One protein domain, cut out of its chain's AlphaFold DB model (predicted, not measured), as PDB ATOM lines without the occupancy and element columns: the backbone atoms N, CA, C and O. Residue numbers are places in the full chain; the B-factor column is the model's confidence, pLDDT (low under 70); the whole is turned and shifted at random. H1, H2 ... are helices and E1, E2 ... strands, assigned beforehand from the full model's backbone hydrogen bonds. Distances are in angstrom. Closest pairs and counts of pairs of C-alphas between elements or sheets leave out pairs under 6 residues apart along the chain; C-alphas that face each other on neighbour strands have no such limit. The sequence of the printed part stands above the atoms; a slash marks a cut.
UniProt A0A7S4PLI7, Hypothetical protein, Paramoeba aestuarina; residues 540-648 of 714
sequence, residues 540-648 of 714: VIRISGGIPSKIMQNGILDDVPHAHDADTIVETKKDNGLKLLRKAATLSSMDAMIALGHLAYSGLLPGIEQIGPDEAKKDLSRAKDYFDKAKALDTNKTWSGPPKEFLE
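What this domain is: This is residues 540 to 648 of the 714 residues of the protein "Hypothetical protein" of Paramoeba aestuarina (UniProt A0A7S4PLI7). H3 is the core, with H4 side by side with it as a helical hairpin on one side of the model; H2 meets H3 at a steep angle near the link that joins H2 to H3, and the small strand hairpin E1 and E2 lies by residues 590 to 595 of H3, with E1 nearer to it. Short H1 packs on H2, short H5 lies near H3 and H4, and a long loop, residues 560 to 573, makes one end of the longest axis. The printed part has 109 residues, with five named helices and two named strands in the order H1, E1, E2, H2, H3, H4, H5; the sheet E1 - E2 is antiparallel and the class is mostly helix. The whole is compact, with a radius of gyration of the C-alphas of 13.8 A and spans of 40 by 33 by 26 A.

Where its parts are: Find C-alpha 540 at (51.132, -45.970, -5.743); there H1 begins and runs to residue 544. Next come the strands E1, residues 550 to 553, and E2, residues 556 to 559. Look then for H2, residues 574 to 586, 18.3 A from first to last C-alpha, and for H3, residues 590 to 602, also 18.3 A, which begins at C-alpha 590, (40.401, -40.057, -11.758). H4, residues 620 to 633, is the longest helix at 20.1 A. H5, residues 644 to 648, ends at C-alpha 648, (29.871, -59.939, -11.860).

How they stand to each other: Start at H3, whose centre is nearest to the mean of the C-alphas, at 4.3 A. H3 and H4 form a helical hairpin: they touch at a shallow tilt of 17 degrees, opposite ways, and their closest C-alphas, Gly 597 and Ala 623, are 4.1 A apart. With residues 592 to 596 alone H3 touches residues 581 to 585 of H2, at a steep tilt of 46 degrees, opposite ways; the closest C-alphas, Ala 585 and Ala 592, are 5.3 A apart. H2 touches H1, where the C-alphas of Ile 543 and Lys 574 are closest at 4.6 A. H2 and H4 are apart. E1 and E2 are a hairpin; look for N 551 and O 558 at 2.9 A and N 553 and O 556 at 2.8 A, both within hydrogen-bond range. The closest C-alphas of E1 and H3, Met 552 and Asp 591, are 5.7 A apart. H5 is close to H3 but not clearly touching it, with Tyr 601 and Phe 646 the closest C-alphas at 7.2 A. In H1, H2, H3, H4 and H5 every O i to N i+4 pair is within hydrogen-bond range.

The domain as a whole: The two C-alphas farthest apart are those of Asp 565 and Ser 621, at 41.1 A. The printed part has no cut. The links E2 to H2, 14 residues, and H3 to H4, 17 residues, are long. Look in them for the model's low confidence: residues 563 to 568 and 607 to 617 have pLDDT under 70, while the mean of the printed part is 83.5.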
ATOM      1  N   VAL A 540      50.955 -44.671  -5.070       92.81
ATOM      2  CA  VAL A 540      51.132 -45.970  -5.743       92.81
ATOM      3  C   VAL A 540      52.412 -46.663  -5.271       92.81
ATOM      4  O   VAL A 540      52.322 -47.736  -4.678       92.81
ATOM      5  N   ILE A 541      53.576 -46.015  -5.428       92.31
ATOM      6  CA  ILE A 541      54.901 -46.604  -5.135       92.31
ATOM      7  C   ILE A 541      54.998 -47.106  -3.683       92.31
ATOM      8  O   ILE A 541      55.587 -48.150  -3.408       92.31
ATOM      9  N   ARG A 542      54.376 -46.394  -2.733       92.31
ATOM     10  CA  ARG A 542      54.361 -46.753  -1.302       92.31
ATOM     11  C   ARG A 542      53.484 -47.960  -0.964       92.31
ATOM     12  O   ARG A 542      53.680 -48.568   0.088       92.31
ATOM     13  N   ILE A 543      52.510 -48.283  -1.814       90.25
ATOM     14  CA  ILE A 543      51.606 -49.427  -1.640       90.25
ATOM     15  C   ILE A 543      52.191 -50.679  -2.298       90.25
ATOM     16  O   ILE A 543      52.147 -51.747  -1.685       90.25
ATOM     17  N   SER A 544      52.775 -50.544  -3.494       87.56
ATOM     18  CA  SER A 544      53.527 -51.610  -4.173       87.56
ATOM     19  C   SER A 544      54.865 -51.932  -3.497       87.56
ATOM     20  O   SER A 544      55.341 -53.054  -3.624       87.56
ATOM     21  N   GLY A 545      55.458 -50.986  -2.759       86.88
ATOM     22  CA  GLY A 545      56.809 -51.135  -2.199       86.88
ATOM     23  C   GLY A 545      57.913 -50.884  -3.223       86.88
ATOM     24  O   GLY A 545      59.022 -51.387  -3.069       86.88
ATOM     25  N   GLY A 546      57.592 -50.147  -4.285       88.50
ATOM     26  CA  GLY A 546      58.466 -49.938  -5.428       88.50
ATOM     27  C   GLY A 546      57.728 -49.488  -6.680       88.50
ATOM     28  O   GLY A 546      56.514 -49.274  -6.654       88.50
ATOM     29  N   ILE A 547      58.454 -49.330  -7.783       88.69
ATOM     30  CA  ILE A 547      57.856 -49.025  -9.090       88.69
ATOM     31  C   ILE A 547      57.041 -50.256  -9.543       88.69
ATOM     32  O   ILE A 547      57.596 -51.353  -9.595       88.69
ATOM     33  N   PRO A 548      55.727 -50.136  -9.820       87.38
ATOM     34  CA  PRO A 548      54.922 -51.255 -10.305       87.38
ATOM     35  C   PRO A 548      55.207 -51.534 -11.789       87.38
ATOM     36  O   PRO A 548      55.637 -50.648 -12.517       87.38
ATOM     37  N   SER A 549      54.917 -52.746 -12.267       85.38
ATOM     38  CA  SER A 549      54.966 -53.105 -13.699       85.38
ATOM     39  C   SER A 549      53.847 -52.499 -14.540       85.38
ATOM     40  O   SER A 549      53.996 -52.410 -15.754       85.38
ATOM     41  N   LYS A 550      52.744 -52.075 -13.918       87.19
ATOM     42  CA  LYS A 550      51.602 -51.437 -14.580       87.19
ATOM     43  C   LYS A 550      51.086 -50.277 -13.737       87.19
ATOM     44  O   LYS A 550      51.105 -50.350 -12.506       87.19
ATOM     45  N   ILE A 551      50.617 -49.213 -14.380       90.38
ATOM     46  CA  ILE A 551      50.079 -48.022 -13.708       90.38
ATOM     47  C   ILE A 551      48.897 -47.443 -14.493       90.38
ATOM     48  O   ILE A 551      48.842 -47.569 -15.712       90.38
ATOM     49  N   MET A 552      47.929 -46.827 -13.807       86.50
ATOM     50  CA  MET A 552      46.840 -46.128 -14.499       86.50
ATOM     51  C   MET A 552      47.301 -44.725 -14.908       86.50
ATOM     52  O   MET A 552      47.766 -43.956 -14.063       86.50
ATOM     53  N   GLN A 553      47.136 -44.382 -16.184       85.38
ATOM     54  CA  GLN A 553      47.270 -43.023 -16.698       85.38
ATOM     55  C   GLN A 553      46.004 -42.604 -17.447       85.38
ATOM     56  O   GLN A 553      45.668 -43.154 -18.494       85.38
ATOM     57  N   ASN A 554      45.325 -41.564 -16.962       84.88
ATOM     58  CA  ASN A 554      44.128 -41.001 -17.592       84.88
ATOM     59  C   ASN A 554      43.034 -42.068 -17.882       84.88
ATOM     60  O   ASN A 554      42.308 -41.974 -18.875       84.88
ATOM     61  N   GLY A 555      42.933 -43.097 -17.031       81.56
ATOM     62  CA  GLY A 555      42.015 -44.235 -17.182       81.56
ATOM     63  C   GLY A 555      42.508 -45.431 -18.008       81.56
ATOM     64  O   GLY A 555      41.783 -46.422 -18.098       81.56
ATOM     65  N   ILE A 556      43.708 -45.377 -18.591       85.62
ATOM     66  CA  ILE A 556      44.326 -46.491 -19.330       85.62
ATOM     67  C   ILE A 556      45.352 -47.181 -18.422       85.62
ATOM     68  O   ILE A 556      46.047 -46.509 -17.664       85.62
ATOM     69  N   LEU A 557      45.432 -48.515 -18.460       85.69
ATOM     70  CA  LEU A 557      46.435 -49.283 -17.716       85.69
ATOM     71  C   LEU A 557      47.673 -49.486 -18.596       85.69
ATOM     72  O   LEU A 557      47.684 -50.394 -19.428       85.69
ATOM     73  N   ASP A 558      48.688 -48.652 -18.396       84.88
ATOM     74  CA  ASP A 558      49.931 -48.668 -19.167       84.88
ATOM     75  C   ASP A 558      51.000 -49.541 -18.493       84.88
ATOM     76  O   ASP A 558      51.129 -49.565 -17.262       84.88
ATOM     77  N   ASP A 559      51.799 -50.229 -19.312       86.19
ATOM     78  CA  ASP A 559      52.994 -50.951 -18.872       86.19
ATOM     79  C   ASP A 559      54.126 -49.973 -18.509       86.19
ATOM     80  O   ASP A 559      54.370 -48.973 -19.191       86.19
ATOM     81  N   VAL A 560      54.852 -50.277 -17.434       84.00
ATOM     82  CA  VAL A 560      56.028 -49.523 -16.990       84.00
ATOM     83  C   VAL A 560      57.287 -50.315 -17.366       84.00
ATOM     84  O   VAL A 560      57.429 -51.455 -16.913       84.00
ATOM     85  N   PRO A 561      58.213 -49.757 -18.172       82.44
ATOM     86  CA  PRO A 561      59.493 -50.400 -18.443       82.44
ATOM     87  C   PRO A 561      60.302 -50.540 -17.150       82.44
ATOM     88  O   PRO A 561      60.354 -49.615 -16.341       82.44
ATOM     89  N   HIS A 562      60.954 -51.689 -16.977       75.62
ATOM     90  CA  HIS A 562      61.837 -51.979 -15.846       75.62
ATOM     91  C   HIS A 562      63.269 -52.165 -16.332       75.62
ATOM     92  O   HIS A 562      63.537 -53.051 -17.143       75.62
ATOM     93  N   ALA A 563      64.195 -51.364 -15.812       68.56
ATOM     94  CA  ALA A 563      65.623 -51.583 -15.984       68.56
ATOM     95  C   ALA A 563      66.111 -52.669 -15.008       68.56
ATOM     96  O   ALA A 563      65.788 -52.640 -13.821       68.56
ATOM     97  N   HIS A 564      66.924 -53.609 -15.499       55.22
ATOM     98  CA  HIS A 564      67.378 -54.770 -14.718       55.22
ATOM     99  C   HIS A 564      68.192 -54.416 -13.455       55.22
ATOM    100  O   HIS A 564      68.177 -55.188 -12.500       55.22
ATOM    101  N   ASP A 565      68.838 -53.244 -13.430       57.62
ATOM    102  CA  ASP A 565      69.709 -52.778 -12.338       57.62
ATOM    103  C   ASP A 565      69.052 -51.716 -11.424       57.62
ATOM    104  O   ASP A 565      69.744 -50.986 -10.711       57.62
ATOM    105  N   ALA A 566      67.729 -51.535 -11.494       59.62
ATOM    106  CA  ALA A 566      67.043 -50.435 -10.816       59.62
ATOM    107  C   ALA A 566      66.828 -50.672  -9.306       59.62
ATOM    108  O   ALA A 566      66.281 -51.701  -8.897       59.62
ATOM    109  N   ASP A 567      67.144 -49.654  -8.490       64.06
ATOM    110  CA  ASP A 567      66.793 -49.557  -7.060       64.06
ATOM    111  C   ASP A 567      65.267 -49.366  -6.918       64.06
ATOM    112  O   ASP A 567      64.730 -48.277  -6.680       64.06
ATOM    113  N   THR A 568      64.541 -50.458  -7.152       66.31
ATOM    114  CA  THR A 568      63.078 -50.501  -7.214       66.31
ATOM    115  C   THR A 568      62.431 -50.656  -5.847       66.31
ATOM    116  O   THR A 568      61.303 -50.205  -5.686       66.31
ATOM    117  N   ILE A 569      63.105 -51.255  -4.861       73.94
ATOM    118  CA  ILE A 569      62.500 -51.638  -3.576       73.94
ATOM    119  C   ILE A 569      62.524 -50.477  -2.569       73.94
ATOM    120  O   ILE A 569      63.566 -49.883  -2.296       73.94
ATOM    121  N   VAL A 570      61.371 -50.190  -1.955       79.81
ATOM    122  CA  VAL A 570      61.195 -49.194  -0.886       79.81
ATOM    123  C   VAL A 570      60.303 -49.762   0.224       79.81
ATOM    124  O   VAL A 570      59.372 -50.521  -0.037       79.81
ATOM    125  N   GLU A 571      60.548 -49.359   1.476       79.00
ATOM    126  CA  GLU A 571      59.706 -49.703   2.632       79.00
ATOM    127  C   GLU A 571      58.204 -49.476   2.355       79.00
ATOM    128  O   GLU A 571      57.764 -48.355   2.070       79.00
ATOM    129  N   THR A 572      57.401 -50.535   2.491       76.12
ATOM    130  CA  THR A 572      55.962 -50.575   2.173       76.12
ATOM    131  C   THR A 572      55.105 -49.813   3.189       76.12
ATOM    132  O   THR A 572      54.356 -50.381   3.983       76.12
ATOM    133  N   LYS A 573      55.166 -48.480   3.152       87.31
ATOM    134  CA  LYS A 573      54.379 -47.578   4.014       87.31
ATOM    135  C   LYS A 573      52.945 -47.423   3.488       87.31
ATOM    136  O   LYS A 573      52.510 -46.322   3.137       87.31
ATOM    137  N   LYS A 574      52.217 -48.549   3.448       85.62
ATOM    138  CA  LYS A 574      50.883 -48.706   2.839       85.62
ATOM    139  C   LYS A 574      49.872 -47.668   3.329       85.62
ATOM    140  O   LYS A 574      49.208 -47.056   2.497       85.62
ATOM    141  N   ASP A 575      49.803 -47.394   4.632       87.88
ATOM    142  CA  ASP A 575      48.875 -46.395   5.188       87.88
ATOM    143  C   ASP A 575      49.157 -44.975   4.691       87.88
ATOM    144  O   ASP A 575      48.232 -44.220   4.388       87.88
ATOM    145  N   ASN A 576      50.434 -44.607   4.549       90.69
ATOM    146  CA  ASN A 576      50.814 -43.304   4.008       90.69
ATOM    147  C   ASN A 576      50.535 -43.232   2.501       90.69
ATOM    148  O   ASN A 576      50.002 -42.227   2.039       90.69
ATOM    149  N   GLY A 577      50.785 -44.309   1.749       90.50
ATOM    150  CA  GLY A 577      50.358 -44.396   0.350       90.50
ATOM    151  C   GLY A 577      48.839 -44.249   0.186       90.50
ATOM    152  O   GLY A 577      48.370 -43.489  -0.660       90.50
ATOM    153  N   LEU A 578      48.057 -44.886   1.064       91.88
ATOM    154  CA  LEU A 578      46.595 -44.806   1.072       91.88
ATOM    155  C   LEU A 578      46.087 -43.399   1.441       91.88
ATOM    156  O   LEU A 578      45.112 -42.932   0.851       91.88
ATOM    157  N   LYS A 579      46.751 -42.695   2.372       94.25
ATOM    158  CA  LYS A 579      46.487 -41.272   2.668       94.25
ATOM    159  C   LYS A 579      46.734 -40.389   1.438       94.25
ATOM    160  O   LYS A 579      45.887 -39.556   1.120       94.25
ATOM    161  N   LEU A 580      47.842 -40.593   0.721       94.38
ATOM    162  CA  LEU A 580      48.184 -39.825  -0.486       94.38
ATOM    163  C   LEU A 580      47.187 -40.073  -1.629       94.38
ATOM    164  O   LEU A 580      46.686 -39.108  -2.207       94.38
ATOM    165  N   LEU A 581      46.806 -41.332  -1.887       94.44
ATOM    166  CA  LEU A 581      45.760 -41.659  -2.865       94.44
ATOM    167  C   LEU A 581      44.409 -41.030  -2.500       94.44
ATOM    168  O   LEU A 581      43.721 -40.509  -3.376       94.44
ATOM    169  N   ARG A 582      44.033 -41.016  -1.212       94.88
ATOM    170  CA  ARG A 582      42.819 -40.324  -0.748       94.88
ATOM    171  C   ARG A 582      42.902 -38.811  -0.979       94.88
ATOM    172  O   ARG A 582      41.936 -38.261  -1.495       94.88
ATOM    173  N   LYS A 583      44.045 -38.162  -0.696       95.56
ATOM    174  CA  LYS A 583      44.264 -36.727  -0.990       95.56
ATOM    175  C   LYS A 583      44.160 -36.441  -2.496       95.56
ATOM    176  O   LYS A 583      43.489 -35.492  -2.891       95.56
ATOM    177  N   ALA A 584      44.750 -37.288  -3.345       95.00
ATOM    178  CA  ALA A 584      44.625 -37.179  -4.800       95.00
ATOM    179  C   ALA A 584      43.166 -37.339  -5.273       95.00
ATOM    180  O   ALA A 584      42.693 -36.554  -6.093       95.00
ATOM    181  N   ALA A 585      42.423 -38.305  -4.726       94.69
ATOM    182  CA  ALA A 585      41.015 -38.519  -5.057       94.69
ATOM    183  C   ALA A 585      40.095 -37.381  -4.569       94.69
ATOM    184  O   ALA A 585      39.144 -37.039  -5.266       94.69
ATOM    185  N   THR A 586      40.378 -36.739  -3.426       94.75
ATOM    186  CA  THR A 586      39.661 -35.510  -3.014       94.75
ATOM    187  C   THR A 586      39.971 -34.307  -3.905       94.75
ATOM    188  O   THR A 586      39.155 -33.397  -3.994       94.75
ATOM    189  N   LEU A 587      41.108 -34.323  -4.606       94.88
ATOM    190  CA  LEU A 587      41.494 -33.349  -5.635       94.88
ATOM    191  C   LEU A 587      41.078 -33.811  -7.051       94.88
ATOM    192  O   LEU A 587      41.733 -33.480  -8.038       94.88
ATOM    193  N   SER A 588      40.005 -34.604  -7.150       93.81
ATOM    194  CA  SER A 588      39.417 -35.109  -8.402       93.81
ATOM    195  C   SER A 588      40.379 -35.872  -9.328       93.81
ATOM    196  O   SER A 588      40.199 -35.890 -10.545       93.81
ATOM    197  N   SER A 589      41.391 -36.557  -8.782       94.94
ATOM    198  CA  SER A 589      42.214 -37.485  -9.567       94.94
ATOM    199  C   SER A 589      41.432 -38.756  -9.916       94.94
ATOM    200  O   SER A 589      41.227 -39.630  -9.071       94.94
ATOM    201  N   MET A 590      41.045 -38.872 -11.186       94.69
ATOM    202  CA  MET A 590      40.401 -40.057 -11.758       94.69
ATOM    203  C   MET A 590      41.251 -41.327 -11.565       94.69
ATOM    204  O   MET A 590      40.743 -42.322 -11.052       94.69
ATOM    205  N   ASP A 591      42.555 -41.277 -11.863       94.06
ATOM    206  CA  ASP A 591      43.471 -42.420 -11.694       94.06
ATOM    207  C   ASP A 591      43.583 -42.870 -10.226       94.06
ATOM    208  O   ASP A 591      43.600 -44.070  -9.933       94.06
ATOM    209  N   ALA A 592      43.574 -41.927  -9.273       95.12
ATOM    210  CA  ALA A 592      43.554 -42.251  -7.848       95.12
ATOM    211  C   ALA A 592      42.212 -42.852  -7.399       95.12
ATOM    212  O   ALA A 592      42.208 -43.756  -6.564       95.12
ATOM    213  N   MET A 593      41.080 -42.405  -7.955       95.00
ATOM    214  CA  MET A 593      39.777 -43.029  -7.696       95.00
ATOM    215  C   MET A 593      39.717 -44.457  -8.245       95.00
ATOM    216  O   MET A 593      39.276 -45.352  -7.531       95.00
ATOM    217  N   ILE A 594      40.220 -44.703  -9.459       93.88
ATOM    218  CA  ILE A 594      40.308 -46.052 -10.037       93.88
ATOM    219  C   ILE A 594      41.196 -46.942  -9.153       93.88
ATOM    220  O   ILE A 594      40.771 -48.026  -8.750       93.88
ATOM    221  N   ALA A 595      42.385 -46.470  -8.760       93.38
ATOM    222  CA  ALA A 595      43.281 -47.215  -7.876       93.38
ATOM    223  C   ALA A 595      42.662 -47.514  -6.495       93.38
ATOM    224  O   ALA A 595      42.800 -48.630  -5.997       93.38
ATOM    225  N   LEU A 596      41.933 -46.565  -5.894       93.38
ATOM    226  CA  LEU A 596      41.190 -46.786  -4.645       93.38
ATOM    227  C   LEU A 596      40.002 -47.747  -4.817       93.38
ATOM    228  O   LEU A 596      39.719 -48.517  -3.901       93.38
ATOM    229  N   GLY A 597      39.337 -47.740  -5.975       92.50
ATOM    230  CA  GLY A 597      38.283 -48.695  -6.321       92.50
ATOM    231  C   GLY A 597      38.809 -50.130  -6.412       92.50
ATOM    232  O   GLY A 597      38.234 -51.032  -5.803       92.50
ATOM    233  N   HIS A 598      39.953 -50.325  -7.079       90.50
ATOM    234  CA  HIS A 598      40.669 -51.606  -7.092       90.50
ATOM    235  C   HIS A 598      41.093 -52.028  -5.677       90.50
ATOM    236  O   HIS A 598      40.721 -53.114  -5.238       90.50
ATOM    237  N   LEU A 599      41.759 -51.150  -4.915       89.88
ATOM    238  CA  LEU A 599      42.200 -51.448  -3.545       89.88
ATOM    239  C   LEU A 599      41.039 -51.824  -2.610       89.88
ATOM    240  O   LEU A 599      41.197 -52.710  -1.775       89.88
ATOM    241  N   ALA A 600      39.867 -51.199  -2.756       88.38
ATOM    242  CA  ALA A 600      38.674 -51.547  -1.985       88.38
ATOM    243  C   ALA A 600      38.025 -52.878  -2.424       88.38
ATOM    244  O   ALA A 600      37.351 -53.517  -1.616       88.38
ATOM    245  N   TYR A 601      38.213 -53.304  -3.677       87.44
ATOM    246  CA  TYR A 601      37.641 -54.544  -4.211       87.44
ATOM    247  C   TYR A 601      38.550 -55.772  -4.048       87.44
ATOM    248  O   TYR A 601      38.058 -56.838  -3.689       87.44
ATOM    249  N   SER A 602      39.852 -55.657  -4.316       82.06
ATOM    250  CA  SER A 602      40.805 -56.782  -4.306       82.06
ATOM    251  C   SER A 602      41.873 -56.695  -3.215       82.06
ATOM    252  O   SER A 602      42.609 -57.656  -3.020       82.06
ATOM    253  N   GLY A 603      42.004 -55.556  -2.525       80.50
ATOM    254  CA  GLY A 603      43.149 -55.280  -1.649       80.50
ATOM    255  C   GLY A 603      44.445 -54.934  -2.399       80.50
ATOM    256  O   GLY A 603      45.465 -54.690  -1.754       80.50
ATOM    257  N   LEU A 604      44.419 -54.888  -3.738       81.56
ATOM    258  CA  LEU A 604      45.579 -54.665  -4.608       81.56
ATOM    259  C   LEU A 604      45.375 -53.466  -5.547       81.56
ATOM    260  O   LEU A 604      44.255 -53.029  -5.807       81.56
ATOM    261  N   LEU A 605      46.484 -52.933  -6.063       79.62
ATOM    262  CA  LEU A 605      46.478 -51.921  -7.122       79.62
ATOM    263  C   LEU A 605      46.121 -52.544  -8.490       79.62
ATOM    264  O   LEU A 605      46.270 -53.756  -8.668       79.62
ATOM    265  N   PRO A 606      45.681 -51.737  -9.477       70.56
ATOM    266  CA  PRO A 606      45.486 -52.206 -10.847       70.56
ATOM    267  C   PRO A 606      46.759 -52.856 -11.414       70.56
ATOM    268  O   PRO A 606      47.845 -52.302 -11.281       70.56
ATOM    269  N   GLY A 607      46.620 -54.016 -12.060       58.59
ATOM    270  CA  GLY A 607      47.722 -54.691 -12.758       58.59
ATOM    271  C   GLY A 607      48.728 -55.457 -11.886       58.59
ATOM    272  O   GLY A 607      49.662 -56.021 -12.449       58.59
ATOM    273  N   ILE A 608      48.545 -55.521 -10.560       68.19
ATOM    274  CA  ILE A 608      49.340 -56.388  -9.671       68.19
ATOM    275  C   ILE A 608      48.590 -57.709  -9.444       68.19
ATOM    276  O   ILE A 608      47.478 -57.708  -8.916       68.19
ATOM    277  N   GLU A 609      49.205 -58.829  -9.822       54.19
ATOM    278  CA  GLU A 609      48.658 -60.180  -9.631       54.19
ATOM    279  C   GLU A 609      48.902 -60.700  -8.193       54.19
ATOM    280  O   GLU A 609      49.820 -60.257  -7.498       54.19
ATOM    281  N   GLN A 610      48.046 -61.607  -7.702       56.81
ATOM    282  CA  GLN A 610      48.106 -62.100  -6.316       56.81
ATOM    283  C   GLN A 610      49.319 -63.008  -6.059       56.81
ATOM    284  O   GLN A 610      49.519 -64.005  -6.744       56.81
ATOM    285  N   ILE A 611      50.033 -62.736  -4.961       40.66
ATOM    286  CA  ILE A 611      51.005 -63.654  -4.329       40.66
ATOM    287  C   ILE A 611      50.653 -63.849  -2.830       40.66
ATOM    288  O   ILE A 611      51.514 -64.086  -1.989       40.66
ATOM    289  N   GLY A 612      49.376 -63.684  -2.456       39.09
ATOM    290  CA  GLY A 612      48.920 -63.734  -1.060       39.09
ATOM    291  C   GLY A 612      47.417 -64.028  -0.900       39.09
ATOM    292  O   GLY A 612      46.654 -63.789  -1.840       39.09
ATOM    293  N   PRO A 613      46.999 -64.566   0.266       41.25
ATOM    294  CA  PRO A 613      45.693 -65.205   0.463       41.25
ATOM    295  C   PRO A 613      44.494 -64.241   0.523       41.25
ATOM    296  O   PRO A 613      44.619 -63.075   0.897       41.25
ATOM    297  N   ASP A 614      43.309 -64.773   0.210       51.44
ATOM    298  CA  ASP A 614      42.056 -64.052  -0.095       51.44
ATOM    299  C   ASP A 614      41.346 -63.325   1.074       51.44
ATOM    300  O   ASP A 614      40.177 -62.954   0.961       51.44
ATOM    301  N   GLU A 615      42.005 -63.091   2.211       48.47
ATOM    302  CA  GLU A 615      41.342 -62.590   3.432       48.47
ATOM    303  C   GLU A 615      41.103 -61.064   3.472       48.47
ATOM    304  O   GLU A 615      40.540 -60.530   4.434       48.47
ATOM    305  N   ALA A 616      41.461 -60.339   2.408       57.44
ATOM    306  CA  ALA A 616      41.099 -58.934   2.246       57.44
ATOM    307  C   ALA A 616      39.574 -58.784   2.062       57.44
ATOM    308  O   ALA A 616      39.026 -59.056   0.991       57.44
ATOM    309  N   LYS A 617      38.872 -58.327   3.110       61.84
ATOM    310  CA  LYS A 617      37.422 -58.066   3.070       61.84
ATOM    311  C   LYS A 617      37.081 -57.068   1.957       61.84
ATOM    312  O   LYS A 617      37.397 -55.886   2.061       61.84
ATOM    313  N   LYS A 618      36.415 -57.561   0.909       79.81
ATOM    314  CA  LYS A 618      36.068 -56.802  -0.300       79.81
ATOM    315  C   LYS A 618      34.958 -55.786   0.001       79.81
ATOM    316  O   LYS A 618      33.780 -56.144   0.054       79.81
ATOM    317  N   ASP A 619      35.322 -54.517   0.176       86.25
ATOM    318  CA  ASP A 619      34.418 -53.393   0.461       86.25
ATOM    319  C   ASP A 619      33.672 -52.949  -0.817       86.25
ATOM    320  O   ASP A 619      33.821 -51.830  -1.315       86.25
ATOM    321  N   LEU A 620      32.831 -53.842  -1.350       88.00
ATOM    322  CA  LEU A 620      32.079 -53.683  -2.605       88.00
ATOM    323  C   LEU A 620      31.348 -52.334  -2.726       88.00
ATOM    324  O   LEU A 620      31.344 -51.742  -3.803       88.00
ATOM    325  N   SER A 621      30.781 -51.815  -1.628       90.19
ATOM    326  CA  SER A 621      30.125 -50.498  -1.618       90.19
ATOM    327  C   SER A 621      31.114 -49.354  -1.856       90.19
ATOM    328  O   SER A 621      30.858 -48.500  -2.695       90.19
ATOM    329  N   ARG A 622      32.272 -49.353  -1.176       90.31
ATOM    330  CA  ARG A 622      33.294 -48.303  -1.349       90.31
ATOM    331  C   ARG A 622      33.949 -48.393  -2.720       90.31
ATOM    332  O   ARG A 622      34.177 -47.365  -3.347       90.31
ATOM    333  N   ALA A 623      34.224 -49.610  -3.193       92.00
ATOM    334  CA  ALA A 623      34.727 -49.840  -4.542       92.00
ATOM    335  C   ALA A 623      33.772 -49.244  -5.589       92.00
ATOM    336  O   ALA A 623      34.207 -48.480  -6.449       92.00
ATOM    337  N   LYS A 624      32.461 -49.492  -5.449       93.56
ATOM    338  CA  LYS A 624      31.431 -48.870  -6.287       93.56
ATOM    339  C   LYS A 624      31.440 -47.344  -6.191       93.56
ATOM    340  O   LYS A 624      31.501 -46.692  -7.227       93.56
ATOM    341  N   ASP A 625      31.451 -46.777  -4.985       95.19
ATOM    342  CA  ASP A 625      31.459 -45.322  -4.787       95.19
ATOM    343  C   ASP A 625      32.676 -44.642  -5.439       95.19
ATOM    344  O   ASP A 625      32.568 -43.502  -5.890       95.19
ATOM    345  N   TYR A 626      33.837 -45.306  -5.487       95.19
ATOM    346  CA  TYR A 626      35.018 -44.803  -6.197       95.19
ATOM    347  C   TYR A 626      34.902 -44.964  -7.717       95.19
ATOM    348  O   TYR A 626      35.215 -44.024  -8.447       95.19
ATOM    349  N   PHE A 627      34.422 -46.109  -8.205       95.12
ATOM    350  CA  PHE A 627      34.255 -46.359  -9.638       95.12
ATOM    351  C   PHE A 627      33.163 -45.487 -10.280       95.12
ATOM    352  O   PHE A 627      33.376 -44.963 -11.372       95.12
ATOM    353  N   ASP A 628      32.037 -45.251  -9.602       94.31
ATOM    354  CA  ASP A 628      30.985 -44.346 -10.084       94.31
ATOM    355  C   ASP A 628      31.478 -42.883 -10.126       94.31
ATOM    356  O   ASP A 628      31.134 -42.146 -11.051       94.31
ATOM    357  N   LYS A 629      32.350 -42.463  -9.192       95.12
ATOM    358  CA  LYS A 629      32.996 -41.133  -9.225       95.12
ATOM    359  C   LYS A 629      34.054 -41.018 -10.324       95.12
ATOM    360  O   LYS A 629      34.059 -40.020 -11.034       95.12
ATOM    361  N   ALA A 630      34.894 -42.038 -10.519       93.75
ATOM    362  CA  ALA A 630      35.841 -42.076 -11.635       93.75
ATOM    363  C   ALA A 630      35.111 -41.971 -12.986       93.75
ATOM    364  O   ALA A 630      35.497 -41.181 -13.843       93.75
ATOM    365  N   LYS A 631      33.986 -42.683 -13.135       93.62
ATOM    366  CA  LYS A 631      33.119 -42.619 -14.320       93.62
ATOM    367  C   LYS A 631      32.482 -41.241 -14.542       93.62
ATOM    368  O   LYS A 631      32.220 -40.878 -15.683       93.62
ATOM    369  N   ALA A 632      32.224 -40.484 -13.476       93.56
ATOM    370  CA  ALA A 632      31.721 -39.112 -13.566       93.56
ATOM    371  C   ALA A 632      32.806 -38.088 -13.962       93.56
ATOM    372  O   ALA A 632      32.465 -37.007 -14.437       93.56
ATOM    373  N   LEU A 633      34.090 -38.422 -13.780       92.25
ATOM    374  CA  LEU A 633      35.234 -37.602 -14.196       92.25
ATOM    375  C   LEU A 633      35.730 -37.923 -15.614       92.25
ATOM    376  O   LEU A 633      36.369 -37.073 -16.231       92.25
ATOM    377  N   ASP A 634      35.433 -39.111 -16.145       90.69
ATOM    378  CA  ASP A 634      35.834 -39.518 -17.495       90.69
ATOM    379  C   ASP A 634      34.987 -38.840 -18.593       90.69
ATOM    380  O   ASP A 634      34.102 -39.434 -19.216       90.69
ATOM    381  N   THR A 635      35.279 -37.565 -18.853       87.62
ATOM    382  CA  THR A 635      34.660 -36.791 -19.942       87.62
ATOM    383  C   THR A 635      34.982 -37.350 -21.327       87.62
ATOM    384  O   THR A 635      34.225 -37.129 -22.274       87.62
ATOM    385  N   ASN A 636      36.106 -38.060 -21.452       84.00
ATOM    386  CA  ASN A 636      36.691 -38.458 -22.730       84.00
ATOM    387  C   ASN A 636      36.332 -39.900 -23.119       84.00
ATOM    388  O   ASN A 636      36.533 -40.281 -24.272       84.00
ATOM    389  N   LYS A 637      35.770 -40.675 -22.182       87.06
ATOM    390  CA  LYS A 637      35.494 -42.116 -22.287       87.06
ATOM    391  C   LYS A 637      36.771 -42.928 -22.539       87.06
ATOM    392  O   LYS A 637      36.752 -43.881 -23.316       87.06
ATOM    393  N   THR A 638      37.884 -42.519 -21.924       86.38
ATOM    394  CA  THR A 638      39.181 -43.204 -22.042       86.38
ATOM    395  C   THR A 638      39.280 -44.435 -21.150       86.38
ATOM    396  O   THR A 638      40.066 -45.333 -21.450       86.38
ATOM    397  N   TRP A 639      38.482 -44.521 -20.084       89.38
ATOM    398  CA  TRP A 639      38.476 -45.669 -19.188       89.38
ATOM    399  C   TRP A 639      37.510 -46.753 -19.674       89.38
ATOM    400  O   TRP A 639      36.320 -46.525 -19.892       89.38
ATOM    401  N   SER A 640      38.012 -47.985 -19.770       86.81
ATOM    402  CA  SER A 640      37.233 -49.178 -20.137       86.81
ATOM    403  C   SER A 640      36.183 -49.595 -19.094       86.81
ATOM    404  O   SER A 640      35.368 -50.480 -19.361       86.81
ATOM    405  N   GLY A 641      36.165 -48.939 -17.928       88.25
ATOM    406  CA  GLY A 641      35.262 -49.217 -16.817       88.25
ATOM    407  C   GLY A 641      35.872 -50.138 -15.753       88.25
ATOM    408  O   GLY A 641      37.041 -50.523 -15.835       88.25
ATOM    409  N   PRO A 642      35.105 -50.466 -14.700       89.38
ATOM    410  CA  PRO A 642      35.600 -51.283 -13.603       89.38
ATOM    411  C   PRO A 642      35.782 -52.758 -14.018       89.38
ATOM    412  O   PRO A 642      35.183 -53.195 -15.005       89.38
ATOM    413  N   PRO A 643      36.569 -53.547 -13.257       86.50
ATOM    414  CA  PRO A 643      36.893 -54.932 -13.601       86.50
ATOM    415  C   PRO A 643      35.663 -55.833 -13.800       86.50
ATOM    416  O   PRO A 643      34.616 -55.638 -13.172       86.50
ATOM    417  N   LYS A 644      35.788 -56.856 -14.654       87.12
ATOM    418  CA  LYS A 644      34.676 -57.770 -14.982       87.12
ATOM    419  C   LYS A 644      34.200 -58.542 -13.753       87.12
ATOM    420  O   LYS A 644      33.002 -58.651 -13.523       87.12
ATOM    421  N   GLU A 645      35.132 -58.967 -12.912       84.75
ATOM    422  CA  GLU A 645      34.904 -59.688 -11.660       84.75
ATOM    423  C   GLU A 645      34.128 -58.821 -10.653       84.75
ATOM    424  O   GLU A 645      33.315 -59.319  -9.870       84.75
ATOM    425  N   PHE A 646      34.344 -57.501 -10.680       86.88
ATOM    426  CA  PHE A 646      33.590 -56.537  -9.877       86.88
ATOM    427  C   PHE A 646      32.162 -56.351 -10.413       86.88
ATOM    428  O   PHE A 646      31.207 -56.345  -9.634       86.88
ATOM    429  N   LEU A 647      31.992 -56.260 -11.738       87.38
ATOM    430  CA  LEU A 647      30.671 -56.194 -12.375       87.38
ATOM    431  C   LEU A 647      29.854 -57.474 -12.132       87.38
ATOM    432  O   LEU A 647      28.662 -57.397 -11.841       87.38
ATOM    433  N   GLU A 648      30.483 -58.647 -12.195       87.31
ATOM    434  CA  GLU A 648      29.871 -59.939 -11.860       87.31
ATOM    435  C   GLU A 648      29.538 -60.058 -10.366       87.31
ATOM    436  O   GLU A 648      28.470 -60.562 -10.017       87.31
TER     437      GLU A 648